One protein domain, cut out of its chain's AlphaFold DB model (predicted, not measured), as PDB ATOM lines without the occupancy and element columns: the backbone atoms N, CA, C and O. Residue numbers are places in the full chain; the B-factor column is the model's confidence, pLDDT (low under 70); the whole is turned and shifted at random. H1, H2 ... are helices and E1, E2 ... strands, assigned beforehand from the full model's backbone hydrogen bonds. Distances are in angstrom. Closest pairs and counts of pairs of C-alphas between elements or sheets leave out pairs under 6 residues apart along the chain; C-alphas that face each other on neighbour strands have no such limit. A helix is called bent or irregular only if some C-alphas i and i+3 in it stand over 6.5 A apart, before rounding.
ATOM      1  N   TYR A  97      43.666  52.377 -24.379       61.84
ATOM      2  CA  TYR A  97      42.889  52.334 -25.623       61.84
ATOM      3  C   TYR A  97      42.500  50.915 -26.052       61.84
ATOM      4  O   TYR A  97      41.427  50.718 -26.626       61.84
ATOM      5  N   ILE A  98      43.336  49.923 -25.725       72.00
ATOM      6  CA  ILE A  98      43.063  48.510 -26.007       72.00
ATOM      7  C   ILE A  98      42.211  47.905 -24.898       72.00
ATOM      8  O   ILE A  98      41.375  47.048 -25.165       72.00
ATOM      9  N   THR A  99      42.374  48.337 -23.648       79.38
ATOM     10  CA  THR A  99      41.674  47.695 -22.532       79.38
ATOM     11  C   THR A  99      40.337  48.359 -22.246       79.38
ATOM     12  O   THR A  99      40.275  49.449 -21.689       79.38
ATOM     13  N   LYS A 100      39.236  47.667 -22.557       80.69
ATOM     14  CA  LYS A 100      37.881  48.184 -22.305       80.69
ATOM     15  C   LYS A 100      37.415  47.926 -20.882       80.69
ATOM     16  O   LYS A 100      36.806  48.801 -20.272       80.69
ATOM     17  N   LYS A 101      37.626  46.705 -20.378       83.25
ATOM     18  CA  LYS A 101      37.183  46.276 -19.042       83.25
ATOM     19  C   LYS A 101      38.107  45.202 -18.483       83.25
ATOM     20  O   LYS A 101      38.567  44.339 -19.222       83.25
ATOM     21  N   TRP A 102      38.298  45.204 -17.171       84.88
ATOM     22  CA  TRP A 102      38.967  44.138 -16.431       84.88
ATOM     23  C   TRP A 102      38.268  43.920 -15.090       84.88
ATOM     24  O   TRP A 102      37.567  44.803 -14.591       84.88
ATOM     25  N   GLY A 103      38.425  42.737 -14.508       84.88
ATOM     26  CA  GLY A 103      37.867  42.431 -13.197       84.88
ATOM     27  C   GLY A 103      37.770  40.937 -12.939       84.88
ATOM     28  O   GLY A 103      38.358  40.121 -13.645       84.88
ATOM     29  N   THR A 104      37.005  40.583 -11.914       84.44
ATOM     30  CA  THR A 104      36.804  39.192 -11.507       84.44
ATOM     31  C   THR A 104      35.328  38.848 -11.416       84.44
ATOM     32  O   THR A 104      34.512  39.668 -10.997       84.44
ATOM     33  N   SER A 105      34.996  37.610 -11.760       83.50
ATOM     34  CA  SER A 105      33.663  37.031 -11.633       83.50
ATOM     35  C   SER A 105      33.784  35.693 -10.908       83.50
ATOM     36  O   SER A 105      34.057  34.667 -11.523       83.50
ATOM     37  N   GLY A 106      33.619  35.704  -9.583       83.69
ATOM     38  CA  GLY A 106      33.906  34.533  -8.752       83.69
ATOM     39  C   GLY A 106      35.397  34.189  -8.786       83.69
ATOM     40  O   GLY A 106      36.231  35.051  -8.515       83.69
ATOM     41  N   ASN A 107      35.722  32.948  -9.153       88.69
ATOM     42  CA  ASN A 107      37.106  32.472  -9.271       88.69
ATOM     43  C   ASN A 107      37.748  32.804 -10.627       88.69
ATOM     44  O   ASN A 107      38.901  32.447 -10.858       88.69
ATOM     45  N   ASP A 108      37.025  33.472 -11.523       89.81
ATOM     46  CA  ASP A 108      37.529  33.810 -12.845       89.81
ATOM     47  C   ASP A 108      38.030  35.250 -12.895       89.81
ATOM     48  O   ASP A 108      37.353  36.179 -12.446       89.81
ATOM     49  N   ALA A 109      39.192  35.440 -13.506       90.75
ATOM     50  CA  ALA A 109      39.718  36.740 -13.880       90.75
ATOM     51  C   ALA A 109      39.425  36.999 -15.364       90.75
ATOM     52  O   ALA A 109      39.635  36.131 -16.216       90.75
ATOM     53  N   VAL A 110      38.906  38.186 -15.670       91.25
ATOM     54  CA  VAL A 110      38.408  38.558 -16.998       91.25
ATOM     55  C   VAL A 110      39.070  39.850 -17.466       91.25
ATOM     56  O   VAL A 110      39.103  40.837 -16.733       91.25
ATOM     57  N   LEU A 111      39.530  39.850 -18.716       90.69
ATOM     58  CA  LEU A 111      40.056  41.011 -19.428       90.69
ATOM     59  C   LEU A 111      39.352  41.127 -20.786       90.69
ATOM     60  O   LEU A 111      39.304  40.162 -21.545       90.69
ATOM     61  N   ILE A 112      38.789  42.294 -21.089       90.44
ATOM     62  CA  ILE A 112      38.135  42.597 -22.366       90.44
ATOM     63  C   ILE A 112      38.994  43.609 -23.114       90.44
ATOM     64  O   ILE A 112      39.198  44.732 -22.639       90.44
ATOM     65  N   LEU A 113      39.472  43.195 -24.285       89.31
ATOM     66  CA  LEU A 113      40.348  43.977 -25.150       89.31
ATOM     67  C   LEU A 113      39.621  44.362 -26.442       89.31
ATOM     68  O   LEU A 113      38.936  43.532 -27.032       89.31
ATOM     69  N   ASP A 114      39.801  45.591 -26.910       88.50
ATOM     70  CA  ASP A 114      39.420  46.032 -28.252       88.50
ATOM     71  C   ASP A 114      40.566  45.743 -29.214       88.50
ATOM     72  O   ASP A 114      41.643  46.333 -29.141       88.50
ATOM     73  N   THR A 115      40.343  44.764 -30.087       87.69
ATOM     74  CA  THR A 115      41.409  44.165 -30.894       87.69
ATOM     75  C   THR A 115      41.436  44.684 -32.332       87.69
ATOM     76  O   THR A 115      42.258  44.248 -33.137       87.69
ATOM     77  N   ARG A 116      40.616  45.699 -32.649       86.06
ATOM     78  CA  ARG A 116      40.522  46.305 -33.990       86.06
ATOM     79  C   ARG A 116      41.860  46.817 -34.508       86.06
ATOM     80  O   ARG A 116      42.213  46.550 -35.654       86.06
ATOM     81  N   GLU A 117      42.617  47.522 -33.671       81.50
ATOM     82  CA  GLU A 117      43.927  48.057 -34.062       81.50
ATOM     83  C   GLU A 117      45.012  46.972 -34.126       81.50
ATOM     84  O   GLU A 117      46.001  47.117 -34.844       81.50
ATOM     85  N   LEU A 118      44.797  45.850 -33.430       83.56
ATOM     86  CA  LEU A 118      45.696  44.699 -33.426       83.56
ATOM     87  C   LEU A 118      45.446  43.752 -34.602       83.56
ATOM     88  O   LEU A 118      46.301  42.921 -34.893       83.56
ATOM     89  N   TYR A 119      44.319  43.878 -35.312       85.56
ATOM     90  CA  TYR A 119      43.929  42.949 -36.377       85.56
ATOM     91  C   TYR A 119      44.970  42.809 -37.493       85.56
ATOM     92  O   TYR A 119      45.117  41.734 -38.065       85.56
ATOM     93  N   ARG A 120      45.758  43.860 -37.762       84.62
ATOM     94  CA  ARG A 120      46.874  43.799 -38.727       84.62
ATOM     95  C   ARG A 120      47.920  42.739 -38.374       84.62
ATOM     96  O   ARG A 120      48.634  42.286 -39.252       84.62
ATOM     97  N   ALA A 121      48.002  42.360 -37.103       84.06
ATOM     98  CA  ALA A 121      48.930  41.372 -36.582       84.06
ATOM     99  C   ALA A 121      48.290  39.988 -36.365       84.06
ATOM    100  O   ALA A 121      48.962  39.083 -35.880       84.06
ATOM    101  N   ALA A 122      47.015  39.796 -36.719       86.75
ATOM    102  CA  ALA A 122      46.289  38.545 -36.477       86.75
ATOM    103  C   ALA A 122      46.891  37.326 -37.204       86.75
ATOM    104  O   ALA A 122      46.746  36.195 -36.741       86.75
ATOM    105  N   GLU A 123      47.581  37.544 -38.329       86.19
ATOM    106  CA  GLU A 123      48.227  36.470 -39.099       86.19
ATOM    107  C   GLU A 123      49.480  35.907 -38.424       86.19
ATOM    108  O   GLU A 123      49.841  34.753 -38.654       86.19
ATOM    109  N   GLU A 124      50.129  36.685 -37.562       87.62
ATOM    110  CA  GLU A 124      51.400  36.318 -36.929       87.62
ATOM    111  C   GLU A 124      51.277  36.146 -35.413       87.62
ATOM    112  O   GLU A 124      52.088  35.440 -34.807       87.62
ATOM    113  N   TYR A 125      50.250  36.743 -34.803       91.75
ATOM    114  CA  TYR A 125      50.130  36.864 -33.360       91.75
ATOM    115  C   TYR A 125      48.751  36.474 -32.817       91.75
ATOM    116  O   TYR A 125      47.722  36.539 -33.490       91.75
ATOM    117  N   ARG A 126      48.745  36.101 -31.537       93.56
ATOM    118  CA  ARG A 126      47.590  35.701 -30.724       93.56
ATOM    119  C   ARG A 126      47.593  36.459 -29.411       93.56
ATOM    120  O   ARG A 126      48.610  37.011 -28.999       93.56
ATOM    121  N   LEU A 127      46.458  36.440 -28.732       93.62
ATOM    122  CA  LEU A 127      46.271  37.072 -27.433       93.62
ATOM    123  C   LEU A 127      46.341  36.048 -26.310       93.62
ATOM    124  O   LEU A 127      45.924  34.899 -26.461       93.62
ATOM    125  N   MET A 128      46.828  36.501 -25.166       94.38
ATOM    126  CA  MET A 128      46.868  35.737 -23.931       94.38
ATOM    127  C   MET A 128      46.665  36.675 -22.747       94.38
ATOM    128  O   MET A 128      47.141  37.809 -22.743       94.38
ATOM    129  N   LEU A 129      45.969  36.189 -21.727       94.31
ATOM    130  CA  LEU A 129      45.852  36.853 -20.438       94.31
ATOM    131  C   LEU A 129      46.725  36.116 -19.423       94.31
ATOM    132  O   LEU A 129      46.672  34.889 -19.328       94.31
ATOM    133  N   VAL A 130      47.492  36.881 -18.656       94.44
ATOM    134  CA  VAL A 130      48.252  36.420 -17.495       94.44
ATOM    135  C   VAL A 130      47.778  37.200 -16.272       94.44
ATOM    136  O   VAL A 130      47.642  38.421 -16.327       94.44
ATOM    137  N   VAL A 131      47.513  36.502 -15.171       93.31
ATOM    138  CA  VAL A 131      47.090  37.099 -13.901       93.31
ATOM    139  C   VAL A 131      47.922  36.565 -12.747       93.31
ATOM    140  O   VAL A 131      48.399  35.432 -12.780       93.31
ATOM    141  N   LEU A 132      48.098  37.391 -11.725       92.88
ATOM    142  CA  LEU A 132      48.916  37.077 -10.560       92.88
ATOM    143  C   LEU A 132      48.465  37.911  -9.355       92.88
ATOM    144  O   LEU A 132      47.968  39.028  -9.532       92.88
ATOM    145  N   PRO A 133      48.619  37.401  -8.124       90.44
ATOM    146  CA  PRO A 133      48.343  38.181  -6.928       90.44
ATOM    147  C   PRO A 133      49.374  39.305  -6.780       90.44
ATOM    148  O   PRO A 133      50.562  39.104  -7.020       90.44
ATOM    149  N   PHE A 134      48.929  40.485  -6.349       87.94
ATOM    150  CA  PHE A 134      49.832  41.584  -6.026       87.94
ATOM    151  C   PHE A 134      50.648  41.255  -4.775       87.94
ATOM    152  O   PHE A 134      50.083  40.968  -3.713       87.94
ATOM    153  N   ASP A 135      51.966  41.369  -4.905       85.94
ATOM    154  CA  ASP A 135      52.940  41.204  -3.834       85.94
ATOM    155  C   ASP A 135      53.975  42.338  -3.936       85.94
ATOM    156  O   ASP A 135      54.749  42.369  -4.890       85.94
ATOM    157  N   PRO A 136      54.018  43.285  -2.981       85.12
ATOM    158  CA  PRO A 136      54.931  44.427  -3.054       85.12
ATOM    159  C   PRO A 136      56.405  44.038  -2.866       85.12
ATOM    160  O   PRO A 136      57.281  44.885  -3.023       85.12
ATOM    161  N   THR A 137      56.693  42.787  -2.494       87.00
ATOM    162  CA  THR A 137      58.057  42.297  -2.257       87.00
ATOM    163  C   THR A 137      58.680  41.628  -3.480       87.00
ATOM    164  O   THR A 137      59.882  41.363  -3.481       87.00
ATOM    165  N   VAL A 138      57.886  41.370  -4.525       87.06
ATOM    166  CA  VAL A 138      58.304  40.650  -5.732       87.06
ATOM    167  C   VAL A 138      57.999  41.496  -6.964       87.06
ATOM    168  O   VAL A 138      56.921  42.071  -7.089       87.06
ATOM    169  N   ASP A 139      58.939  41.562  -7.909       87.88
ATOM    170  CA  ASP A 139      58.663  42.188  -9.201       87.88
ATOM    171  C   ASP A 139      57.659  41.335  -9.990       87.88
ATOM    172  O   ASP A 139      57.963  40.215 -10.414       87.88
ATOM    173  N   SER A 140      56.484  41.924 -10.234       88.25
ATOM    174  CA  SER A 140      55.371  41.363 -11.008       88.25
ATOM    175  C   SER A 140      55.758  40.766 -12.366       88.25
ATOM    176  O   SER A 140      55.124  39.813 -12.815       88.25
ATOM    177  N   ARG A 141      56.802  41.278 -13.035       89.12
ATOM    178  CA  ARG A 141      57.249  40.736 -14.328       89.12
ATOM    179  C   ARG A 141      58.044  39.447 -14.172       89.12
ATOM    180  O   ARG A 141      58.022  38.602 -15.064       89.12
ATOM    181  N   THR A 142      58.743  39.290 -13.054       91.19
ATOM    182  CA  THR A 142      59.594  38.124 -12.770       91.19
ATOM    183  C   THR A 142      58.891  37.052 -11.946       91.19
ATOM    184  O   THR A 142      59.376  35.922 -11.893       91.19
ATOM    185  N   ASP A 143      57.753  37.390 -11.338       90.44
ATOM    186  CA  ASP A 143      56.969  36.467 -10.533       90.44
ATOM    187  C   ASP A 143      56.544  35.246 -11.360       90.44
ATOM    188  O   ASP A 143      56.043  35.365 -12.481       90.44
ATOM    189  N   ASN A 144      56.774  34.059 -10.801       91.81
ATOM    190  CA  ASN A 144      56.420  32.785 -11.420       91.81
ATOM    191  C   ASN A 144      55.062  32.239 -10.953       91.81
ATOM    192  O   ASN A 144      54.622  31.169 -11.380       91.81
ATOM    193  N   ARG A 145      54.394  32.961 -10.053       91.00
ATOM    194  CA  ARG A 145      53.116  32.603  -9.433       91.00
ATOM    195  C   ARG A 145      51.960  33.152 -10.267       91.00
ATOM    196  O   ARG A 145      51.187  33.978  -9.790       91.00
ATOM    197  N   ILE A 146      51.878  32.703 -11.515       93.75
ATOM    198  CA  ILE A 146      50.923  33.214 -12.498       93.75
ATOM    199  C   ILE A 146      49.869  32.164 -12.867       93.75
ATOM    200  O   ILE A 146      50.186  30.985 -13.019       93.75
ATOM    201  N   ASP A 147      48.638  32.611 -13.093       94.31
ATOM    202  CA  ASP A 147      47.639  31.871 -13.863       94.31
ATOM    203  C   ASP A 147      47.539  32.500 -15.259       94.31
ATOM    204  O   ASP A 147      47.685  33.712 -15.430       94.31
ATOM    205  N   LYS A 148      47.312  31.685 -16.287       94.19
ATOM    206  CA  LYS A 148      47.315  32.145 -17.680       94.19
ATOM    207  C   LYS A 148      46.283  31.427 -18.527       94.19
ATOM    208  O   LYS A 148      45.926  30.282 -18.257       94.19
ATOM    209  N   THR A 149      45.821  32.103 -19.567       93.50
ATOM    210  CA  THR A 149      44.915  31.515 -20.551       93.50
ATOM    211  C   THR A 149      45.653  30.699 -21.608       93.50
ATOM    212  O   THR A 149      46.874  30.767 -21.737       93.50
ATOM    213  N   GLY A 150      44.895  29.977 -22.436       92.88
ATOM    214  CA  GLY A 150      45.366  29.569 -23.759       92.88
ATOM    215  C   GLY A 150      45.510  30.757 -24.720       92.88
ATOM    216  O   GLY A 150      45.441  31.923 -24.316       92.88
ATOM    217  N   LEU A 151      45.687  30.444 -26.002       93.38
ATOM    218  CA  LEU A 151      45.804  31.429 -27.077       93.38
ATOM    219  C   LEU A 151      44.433  31.800 -27.643       93.38
ATOM    220  O   LEU A 151      43.633  30.924 -27.969       93.38
ATOM    221  N   PHE A 152      44.203  33.095 -27.830       93.94
ATOM    222  CA  PHE A 152      42.999  33.645 -28.446       93.94
ATOM    223  C   PHE A 152      43.338  34.315 -29.774       93.94
ATOM    224  O   PHE A 152      44.404  34.909 -29.934       93.94
ATOM    225  N   ASN A 153      42.422  34.218 -30.735       92.75
ATOM    226  CA  ASN A 153      42.555  34.929 -32.002       92.75
ATOM    227  C   ASN A 153      42.382  36.432 -31.802       92.75
ATOM    228  O   ASN A 153      41.604  36.866 -30.956       92.75
ATOM    229  N   ILE A 154      43.092  37.202 -32.619       89.75
ATOM    230  CA  ILE A 154      42.856  38.633 -32.777       89.75
ATOM    231  C   ILE A 154      41.785  38.793 -33.858       89.75
ATOM    232  O   ILE A 154      42.007  38.425 -35.012       89.75
ATOM    233  N   ASN A 155      40.640  39.358 -33.494       87.50
ATOM    234  CA  ASN A 155      39.520  39.594 -34.404       87.50
ATOM    235  C   ASN A 155      39.297  41.114 -34.572       87.50
ATOM    236  O   ASN A 155      39.873  41.916 -33.850       87.50
ATOM    237  N   GLN A 156      38.463  41.575 -35.509       85.62
ATOM    238  CA  GLN A 156      38.113  43.012 -35.598       85.62
ATOM    239  C   GLN A 156      37.041  43.424 -34.567       85.62
ATOM    240  O   GLN A 156      36.173  44.251 -34.844       85.62
ATOM    241  N   GLU A 157      37.065  42.833 -33.373       88.94
ATOM    242  CA  GLU A 157      36.016  42.973 -32.359       88.94
ATOM    243  C   GLU A 157      36.580  43.006 -30.932       88.94
ATOM    244  O   GLU A 157      37.791  42.910 -30.705       88.94
ATOM    245  N   GLU A 158      35.693  43.174 -29.951       90.12
ATOM    246  CA  GLU A 158      36.060  43.022 -28.546       90.12
ATOM    247  C   GLU A 158      36.288  41.545 -28.223       90.12
ATOM    248  O   GLU A 158      35.410  40.705 -28.414       90.12
ATOM    249  N   THR A 159      37.465  41.226 -27.697       91.38
ATOM    250  CA  THR A 159      37.832  39.863 -27.319       91.38
ATOM    251  C   THR A 159      37.867  39.747 -25.804       91.38
ATOM    252  O   THR A 159      38.596  40.470 -25.121       91.38
ATOM    253  N   LYS A 160      37.071  38.814 -25.270       92.56
ATOM    254  CA  LYS A 160      37.047  38.476 -23.846       92.56
ATOM    255  C   LYS A 160      38.048  37.356 -23.563       92.56
ATOM    256  O   LYS A 160      37.846  36.220 -23.981       92.56
ATOM    257  N   LEU A 161      39.081  37.674 -22.792       93.38
ATOM    258  CA  LEU A 161      40.034  36.722 -22.236       93.38
ATOM    259  C   LEU A 161      39.604  36.372 -20.809       93.38
ATOM    260  O   LEU A 161      39.329  37.265 -20.005       93.38
ATOM    261  N   GLN A 162      39.523  35.082 -20.492       94.19
ATOM    262  CA  GLN A 162      39.092  34.604 -19.177       94.19
ATOM    263  C   GLN A 162      39.983  33.458 -18.708       94.19
ATOM    264  O   GLN A 162      40.173  32.486 -19.438       94.19
ATOM    265  N   VAL A 163      40.491  33.572 -17.482       94.00
ATOM    266  CA  VAL A 163      41.274  32.535 -16.801       94.00
ATOM    267  C   VAL A 163      40.639  32.206 -15.458       94.00
ATOM    268  O   VAL A 163      40.308  33.105 -14.685       94.00
ATOM    269  N   THR A 164      40.484  30.917 -15.175       93.12
ATOM    270  CA  THR A 164      40.092  30.444 -13.847       93.12
ATOM    271  C   THR A 164      41.320  30.427 -12.949       93.12
ATOM    272  O   THR A 164      42.312  29.769 -13.265       93.12
ATOM    273  N   MET A 165      41.259  31.162 -11.841       92.50
ATOM    274  CA  MET A 165      42.357  31.254 -10.884       92.50
ATOM    275  C   MET A 165      42.565  29.917 -10.174       92.50
ATOM    276  O   MET A 165      41.609  29.262  -9.746       92.50
ATOM    277  N   SER A 166      43.824  29.522 -10.009       92.25
ATOM    278  CA  SER A 166      44.168  28.321  -9.257       92.25
ATOM    279  C   SER A 166      43.950  28.524  -7.754       92.25
ATOM    280  O   SER A 166      44.016  29.639  -7.231       92.25
ATOM    281  N   SER A 167      43.758  27.429  -7.009       89.31
ATOM    282  CA  SER A 167      43.648  27.487  -5.542       89.31
ATOM    283  C   SER A 167      44.867  28.155  -4.894       89.31
ATOM    284  O   SER A 167      44.731  28.846  -3.889       89.31
ATOM    285  N   ALA A 168      46.056  27.989  -5.485       89.38
ATOM    286  CA  ALA A 168      47.281  28.628  -5.014       89.38
ATOM    287  C   ALA A 168      47.216  30.160  -5.136       89.38
ATOM    288  O   ALA A 168      47.611  30.866  -4.206       89.38
ATOM    289  N   THR A 169      46.689  30.672  -6.249       89.19
ATOM    290  CA  THR A 169      46.454  32.106  -6.456       89.19
ATOM    291  C   THR A 169      45.393  32.637  -5.502       89.19
ATOM    292  O   THR A 169      45.632  33.631  -4.821       89.19
ATOM    293  N   LEU A 170      44.264  31.934  -5.364       87.25
ATOM    294  CA  LEU A 170      43.174  32.325  -4.460       87.25
ATOM    295  C   LEU A 170      43.634  32.448  -3.001       87.25
ATOM    296  O   LEU A 170      43.316  33.432  -2.338       87.25
ATOM    297  N   VAL A 171      44.434  31.499  -2.504       86.56
ATOM    298  CA  VAL A 171      44.991  31.552  -1.137       86.56
ATOM    299  C   VAL A 171      45.912  32.759  -0.951       86.56
ATOM    300  O   VAL A 171      45.905  33.394   0.102       86.56
ATOM    301  N   ARG A 172      46.693  33.112  -1.974       83.56
ATOM    302  CA  ARG A 172      47.622  34.251  -1.937       83.56
ATOM    303  C   ARG A 172      46.946  35.603  -2.111       83.56
ATOM    304  O   ARG A 172      47.531  36.605  -1.726       83.56
ATOM    305  N   LEU A 173      45.730  35.635  -2.646       84.19
ATOM    306  CA  LEU A 173      44.916  36.845  -2.705       84.19
ATOM    307  C   LEU A 173      44.333  37.227  -1.340       84.19
ATOM    308  O   LEU A 173      43.976  38.384  -1.154       84.19
ATOM    309  N   VAL A 174      44.255  36.305  -0.373       77.50
ATOM    310  CA  VAL A 174      43.655  36.567   0.951       77.50
ATOM    311  C   VAL A 174      44.273  37.775   1.680       77.50
ATOM    312  O   VAL A 174      43.500  38.570   2.218       77.50
ATOM    313  N   PRO A 175      45.609  37.969   1.714       76.31
ATOM    314  CA  PRO A 175      46.217  39.063   2.471       76.31
ATOM    315  C   PRO A 175      46.119  40.431   1.783       76.31
ATOM    316  O   PRO A 175      45.899  41.431   2.460       76.31
ATOM    317  N   SER A 176      46.311  40.495   0.459       77.56
ATOM    318  CA  SER A 176      46.360  41.764  -0.287       77.56
ATOM    319  C   SER A 176      45.027  42.144  -0.923       77.56
ATOM    320  O   SER A 176      44.815  43.307  -1.270       77.56
ATOM    321  N   GLY A 177      44.150  41.164  -1.146       80.50
ATOM    322  CA  GLY A 177      42.915  41.314  -1.904       80.50
ATOM    323  C   GLY A 177      43.132  41.838  -3.320       80.50
ATOM    324  O   GLY A 177      42.169  42.254  -3.940       80.50
ATOM    325  N   THR A 178      44.358  41.887  -3.842       86.81
ATOM    326  CA  THR A 178      44.659  42.633  -5.069       86.81
ATOM    327  C   THR A 178      45.207  41.696  -6.133       86.81
ATOM    328  O   THR A 178      46.177  40.980  -5.889       86.81
ATOM    329  N   LEU A 179      44.598  41.709  -7.318       88.56
ATOM    330  CA  LEU A 179      45.000  40.901  -8.473       88.56
ATOM    331  C   LEU A 179      45.528  41.811  -9.584       88.56
ATOM    332  O   LEU A 179      44.897  42.823  -9.892       88.56
ATOM    333  N   GLN A 180      46.655  41.441 -10.188       90.69
ATOM    334  CA  GLN A 180      47.259  42.122 -11.330       90.69
ATOM    335  C   GLN A 180      46.966  41.381 -12.640       90.69
ATOM    336  O   GLN A 180      46.972  40.150 -12.679       90.69
ATOM    337  N   PHE A 181      46.742  42.143 -13.711       91.19
ATOM    338  CA  PHE A 181      46.391  41.649 -15.041       91.19
ATOM    339  C   PHE A 181      47.422  42.093 -16.072       91.19
ATOM    340  O   PHE A 181      47.682  43.284 -16.201       91.19
ATOM    341  N   PHE A 182      47.925  41.152 -16.862       91.88
ATOM    342  CA  PHE A 182      48.769  41.404 -18.022       91.88
ATOM    343  C   PHE A 182      48.084  40.868 -19.279       91.88
ATOM    344  O   PHE A 182      47.822  39.667 -19.396       91.88
ATOM    345  N   GLY A 183      47.816  41.751 -20.238       91.88
ATOM    346  CA  GLY A 183      47.420  41.351 -21.587       91.88
ATOM    347  C   GLY A 183      48.660  41.208 -22.457       91.88
ATOM    348  O   GLY A 183      49.421  42.168 -22.610       91.88
ATOM    349  N   LEU A 184      48.864  40.023 -23.023       92.31
ATOM    350  CA  LEU A 184      50.003  39.701 -23.872       92.31
ATOM    351  C   LEU A 184      49.556  39.461 -25.312       92.31
ATOM    352  O   LEU A 184      48.540  38.811 -25.563       92.31
ATOM    353  N   ILE A 185      50.370  39.935 -26.249       92.25
ATOM    354  CA  ILE A 185      50.370  39.488 -27.638       92.25
ATOM    355  C   ILE A 185      51.575  38.566 -27.842       92.25
ATOM    356  O   ILE A 185      52.695  38.897 -27.446       92.25
ATOM    357  N   VAL A 186      51.348  37.384 -28.403       93.56
ATOM    358  CA  VAL A 186      52.354  36.324 -28.537       93.56
ATOM    359  C   VAL A 186      52.378  35.780 -29.964       93.56
ATOM    360  O   VAL A 186      51.333  35.779 -30.609       93.56
ATOM    361  N   PRO A 187      53.523  35.304 -30.480       91.44
ATOM    362  CA  PRO A 187      53.583  34.680 -31.800       91.44
ATOM    363  C   PRO A 187      52.650  33.466 -31.924       91.44
ATOM    364  O   PRO A 187      52.420  32.746 -30.956       91.44
ATOM    365  N   ASN A 188      52.177  33.162 -33.131       88.56
ATOM    366  CA  ASN A 188      51.314  32.003 -33.395       88.56
ATOM    367  C   ASN A 188      51.937  30.649 -33.007       88.56
ATOM    368  O   ASN A 188      51.216  29.710 -32.684       88.56
ATOM    369  N   ILE A 189      53.267  30.557 -33.029       87.06
ATOM    370  CA  ILE A 189      54.032  29.360 -32.643       87.06
ATOM    371  C   ILE A 189      54.318  29.275 -31.134       87.06
ATOM    372  O   ILE A 189      55.028  28.374 -30.691       87.06
ATOM    373  N   PHE A 190      53.834  30.233 -30.343       90.38
ATOM    374  CA  PHE A 190      54.135  30.333 -28.920       90.38
ATOM    375  C   PHE A 190      53.419  29.233 -28.130       90.38
ATOM    376  O   PHE A 190      52.200  29.119 -28.192       90.38
ATOM    377  N   ASP A 191      54.161  28.448 -27.351       90.56
ATOM    378  CA  ASP A 191      53.587  27.422 -26.477       90.56
ATOM    379  C   ASP A 191      53.233  28.022 -25.102       90.56
ATOM    380  O   ASP A 191      54.148  28.369 -24.336       90.56
ATOM    381  N   PRO A 192      51.935  28.100 -24.734       88.69
ATOM    382  CA  PRO A 192      51.497  28.600 -23.437       88.69
ATOM    383  C   PRO A 192      52.116  27.875 -22.250       88.69
ATOM    384  O   PRO A 192      52.233  28.475 -21.191       88.69
ATOM    385  N   THR A 193      52.503  26.608 -22.381       89.56
ATOM    386  CA  THR A 193      53.046  25.818 -21.268       89.56
ATOM    387  C   THR A 193      54.529  26.083 -21.013       89.56
ATOM    388  O   THR A 193      55.006  25.851 -19.905       89.56
ATOM    389  N   SER A 194      55.233  26.653 -21.994       88.69
ATOM    390  CA  SER A 194      56.697  26.758 -22.016       88.69
ATOM    391  C   SER A 194      57.305  27.896 -21.189       88.69
ATOM    392  O   SER A 194      58.531  27.959 -21.077       88.69
ATOM    393  N   PHE A 195      56.485  28.796 -20.635       92.69
ATOM    394  CA  PHE A 195      56.953  29.960 -19.878       92.69
ATOM    395  C   PHE A 195      56.394  30.004 -18.453       92.69
ATOM    396  O   PHE A 195      55.281  29.536 -18.204       92.69
ATOM    397  N   HIS A 196      57.121  30.620 -17.523       92.56
ATOM    398  CA  HIS A 196      56.706  30.679 -16.113       92.56
ATOM    399  C   HIS A 196      56.480  32.085 -15.563       92.56
ATOM    400  O   HIS A 196      55.830  32.206 -14.537       92.56
ATOM    401  N   SER A 197      56.949  33.133 -16.240       93.56
ATOM    402  CA  SER A 197      56.751  34.530 -15.837       93.56
ATOM    403  C   SER A 197      56.501  35.427 -17.049       93.56
ATOM    404  O   SER A 197      56.768  35.042 -18.190       93.56
ATOM    405  N   VAL A 198      56.008  36.646 -16.822       91.62
ATOM    406  CA  VAL A 198      55.815  37.626 -17.907       91.62
ATOM    407  C   VAL A 198      57.151  37.955 -18.581       91.62
ATOM    408  O   VAL A 198      57.224  38.030 -19.805       91.62
ATOM    409  N   GLN A 199      58.229  38.077 -17.808       92.25
ATOM    410  CA  GLN A 199      59.573  38.326 -18.325       92.25
ATOM    411  C   GLN A 199      60.084  37.169 -19.198       92.25
ATOM    412  O   GLN A 199      60.694  37.412 -20.239       92.25
ATOM    413  N   ASP A 200      59.810  35.922 -18.809       92.06
ATOM    414  CA  ASP A 200      60.137  34.735 -19.608       92.06
ATOM    415  C   ASP A 200      59.348  34.729 -20.928       92.06
ATOM    416  O   ASP A 200      59.929  34.552 -21.999       92.06
ATOM    417  N   ALA A 201      58.052  35.061 -20.892       91.06
ATOM    418  CA  ALA A 201      57.254  35.225 -22.108       91.06
ATOM    419  C   ALA A 201      57.834  36.304 -23.041       91.06
ATOM    420  O   ALA A 201      57.958  36.072 -24.245       91.06
ATOM    421  N   ILE A 202      58.241  37.458 -22.497       90.62
ATOM    422  CA  ILE A 202      58.867  38.544 -23.270       90.62
ATOM    423  C   ILE A 202      60.170  38.072 -23.920       90.62
ATOM    424  O   ILE A 202      60.394  38.323 -25.103       90.62
ATOM    425  N   SER A 203      61.005  37.327 -23.187       87.88
ATOM    426  CA  SER A 203      62.257  36.772 -23.724       87.88
ATOM    427  C   SER A 203      62.045  35.815 -24.907       87.88
ATOM    428  O   SER A 203      62.944  35.618 -25.721       87.88
ATOM    429  N   ARG A 204      60.830  35.269 -25.034       87.31
ATOM    430  CA  ARG A 204      60.386  34.356 -26.096       87.31
ATOM    431  C   ARG A 204      59.565  35.046 -27.190       87.31
ATOM    432  O   ARG A 204      58.993  34.375 -28.043       87.31
ATOM    433  N   GLY A 205      59.501  36.376 -27.174       86.12
ATOM    434  CA  GLY A 205      58.849  37.180 -28.207       86.12
ATOM    435  C   GLY A 205      57.423  37.626 -27.891       86.12
ATOM    436  O   GLY A 205      56.776  38.199 -28.765       86.12
ATOM    437  N   ALA A 206      56.927  37.413 -26.669       89.81
ATOM    438  CA  ALA A 206      55.697  38.061 -26.226       89.81
ATOM    439  C   ALA A 206      55.896  39.575 -26.066       89.81
ATOM    440  O   ALA A 206      56.984  40.051 -25.732       89.81
ATOM    441  N   ARG A 207      54.822  40.344 -26.229       89.25
ATOM    442  CA  ARG A 207      54.789  41.769 -25.886       89.25
ATOM    443  C   ARG A 207      53.600  42.065 -24.987       89.25
ATOM    444  O   ARG A 207      52.529  41.485 -25.148       89.25
ATOM    445  N   VAL A 208      53.796  42.977 -24.044       88.88
ATOM    446  CA  VAL A 208      52.727  43.453 -23.163       88.88
ATOM    447  C   VAL A 208      51.938  44.523 -23.913       88.88
ATOM    448  O   VAL A 208      52.502  45.543 -24.299       88.88
ATOM    449  N   ILE A 209      50.653  44.270 -24.147       85.88
ATOM    450  CA  ILE A 209      49.724  45.212 -24.801       85.88
ATOM    451  C   ILE A 209      48.828  45.927 -23.789       85.88
ATOM    452  O   ILE A 209      48.342  47.028 -24.046       85.88
ATOM    453  N   ALA A 210      48.657  45.317 -22.619       79.62
ATOM    454  CA  ALA A 210      47.957  45.878 -21.481       79.62
ATOM    455  C   ALA A 210      48.866  45.747 -20.253       79.62
ATOM    456  O   ALA A 210      49.120  44.634 -19.783       79.62
ATOM    457  N   ASP A 211      49.393  46.890 -19.806       69.44
ATOM    458  CA  ASP A 211      50.237  47.018 -18.612       69.44
ATOM    459  C   ASP A 211      49.485  46.587 -17.340       69.44
ATOM    460  O   ASP A 211      48.253  46.502 -17.367       69.44
ATOM    461  N   PRO A 212      50.197  46.301 -16.228       66.44
ATOM    462  CA  PRO A 212      49.595  45.713 -15.041       66.44
ATOM    463  C   PRO A 212      48.493  46.602 -14.470       66.44
ATOM    464  O   PRO A 212      48.746  47.586 -13.778       66.44
ATOM    465  N   MET A 213      47.252  46.207 -14.729       70.19
ATOM    466  CA  MET A 213      46.077  46.759 -14.072       70.19
ATOM    467  C   MET A 213      45.832  45.972 -12.799       70.19
ATOM    468  O   MET A 213      45.875  44.745 -12.814       70.19
ATOM    469  N   SER A 214      45.575  46.663 -11.694       70.44
ATOM    470  CA  SER A 214      45.226  46.029 -10.426       70.44
ATOM    471  C   SER A 214      43.735  46.174 -10.148       70.44
ATOM    472  O   SER A 214      43.189  47.271 -10.274       70.44
ATOM    473  N   THR A 215      43.081  45.099  -9.717       72.69
ATOM    474  CA  THR A 215      41.746  45.175  -9.111       72.69
ATOM    475  C   THR A 215      41.826  44.794  -7.642       72.69
ATOM    476  O   THR A 215      42.485  43.811  -7.296       72.69
ATOM    477  N   VAL A 216      41.152  45.560  -6.785       66.69
ATOM    478  CA  VAL A 216      40.941  45.185  -5.388       66.69
ATOM    479  C   VAL A 216      39.679  44.335  -5.333       66.69
ATOM    480  O   VAL A 216      38.564  44.813  -5.546       66.69
ATOM    481  N   LEU A 217      39.858  43.059  -5.032       64.25
ATOM    482  CA  LEU A 217      38.808  42.159  -4.602       64.25
ATOM    483  C   LEU A 217      38.309  42.649  -3.249       64.25
ATOM    484  O   LEU A 217      38.882  42.357  -2.198       64.25
TER     485      LEU A 217
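What this domain is: This is residues 97 to 217 of the 225 residues of an uncharacterized protein of Acidobacteria bacterium RIFCSPLOWO2_02_FULL_61_28 (UniProt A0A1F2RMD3). Two small three-stranded sheets, E3 E5 E6 and E1 E2 E4, are stacked face to face as a sandwich, their strands crossed. The short helix H2 covers the face of E3 E5 E6 turned away from the other sheet, and H1 packs at one end of the long axis, by the end of E3. The printed part has 121 residues, with two named helices and six named strands in the order E1 E2 E3 E4 H1 E5 H2 E6; both sheets, of order E3 E5 E6 and E1 E2 E4, are antiparallel, and the class is mixed. The whole is compact, with a radius of gyration of the C-alphas of 13.6 A, and elongated, spanning 41 by 27 by 21 A.

Where its parts are: E3 is residues 125 to 133, 26.5 A long. E5, residues 178 to 187, measures 29.3 A, and E6, residues 207 to 216, 25.0 A, ending with C-alpha 216 at (40.941, 45.185, -5.388). In the other sheet E1, residues 99 to 105, is 17.2 A long and begins with C-alpha 99 at (41.674, 47.695, -22.532). E2, residues 108 to 114, and E4, residues 158 to 164, are each 19.8 A. H1 is residues 167 to 176, 15.5 A, and H2 is residues 198 to 203, 8.7 A.

How they stand to each other: E5 is the inner strand between the edge strands E3 and E6. N 128 and O 184 are 2.9 A apart between E3 and E5, and N 185 and O 207 are 2.9 A apart between E5 and E6. In the other sheet E1 and E2 form a hairpin, with N 103 and O 110 at 3.0 A; N 111 and O 161 of E2 and E4 are at 2.9 A. The facing parts of the sandwich are 9.2 A centre to centre, with strands at 48 degrees. The closest C-alphas of E3 and E4, those of Leu 129 and Leu 161, are 6.1 A apart. H2 is on the sheet E3 E5 E6 at a height of 9.1 A, over E5 and along it at 15 degrees on the local plane; its closest C-alpha pair with E5 is Phe 182 and Val 198, 8.0 A. H1 is on this sheet too, two layers of helix and sheet, at a height of 6.3 A; the C-alphas of Pro 133 and Leu 173 are the closest of E3 and H1, 5.6 A apart. H1 is only just irregular, with C-alphas 172 and 175 at 6.7 A. Every O i to N i+4 pair of H2 is within hydrogen-bond range, and 3 of 6 in H1. H1 and H2 are apart.

The domain as a whole: The C-alphas farthest apart, those of Glu 123 and Pro 175, are 41.7 A apart. The printed part has no cut. The link from E3 to E4 is long, residues 134 to 157; in it residues 147 to 148 pair antiparallel with residues 130 to 131 of E3. The mean pLDDT of the printed part is 87.4, and residues 97, 211 to 212 and 216 to 217 are under 70.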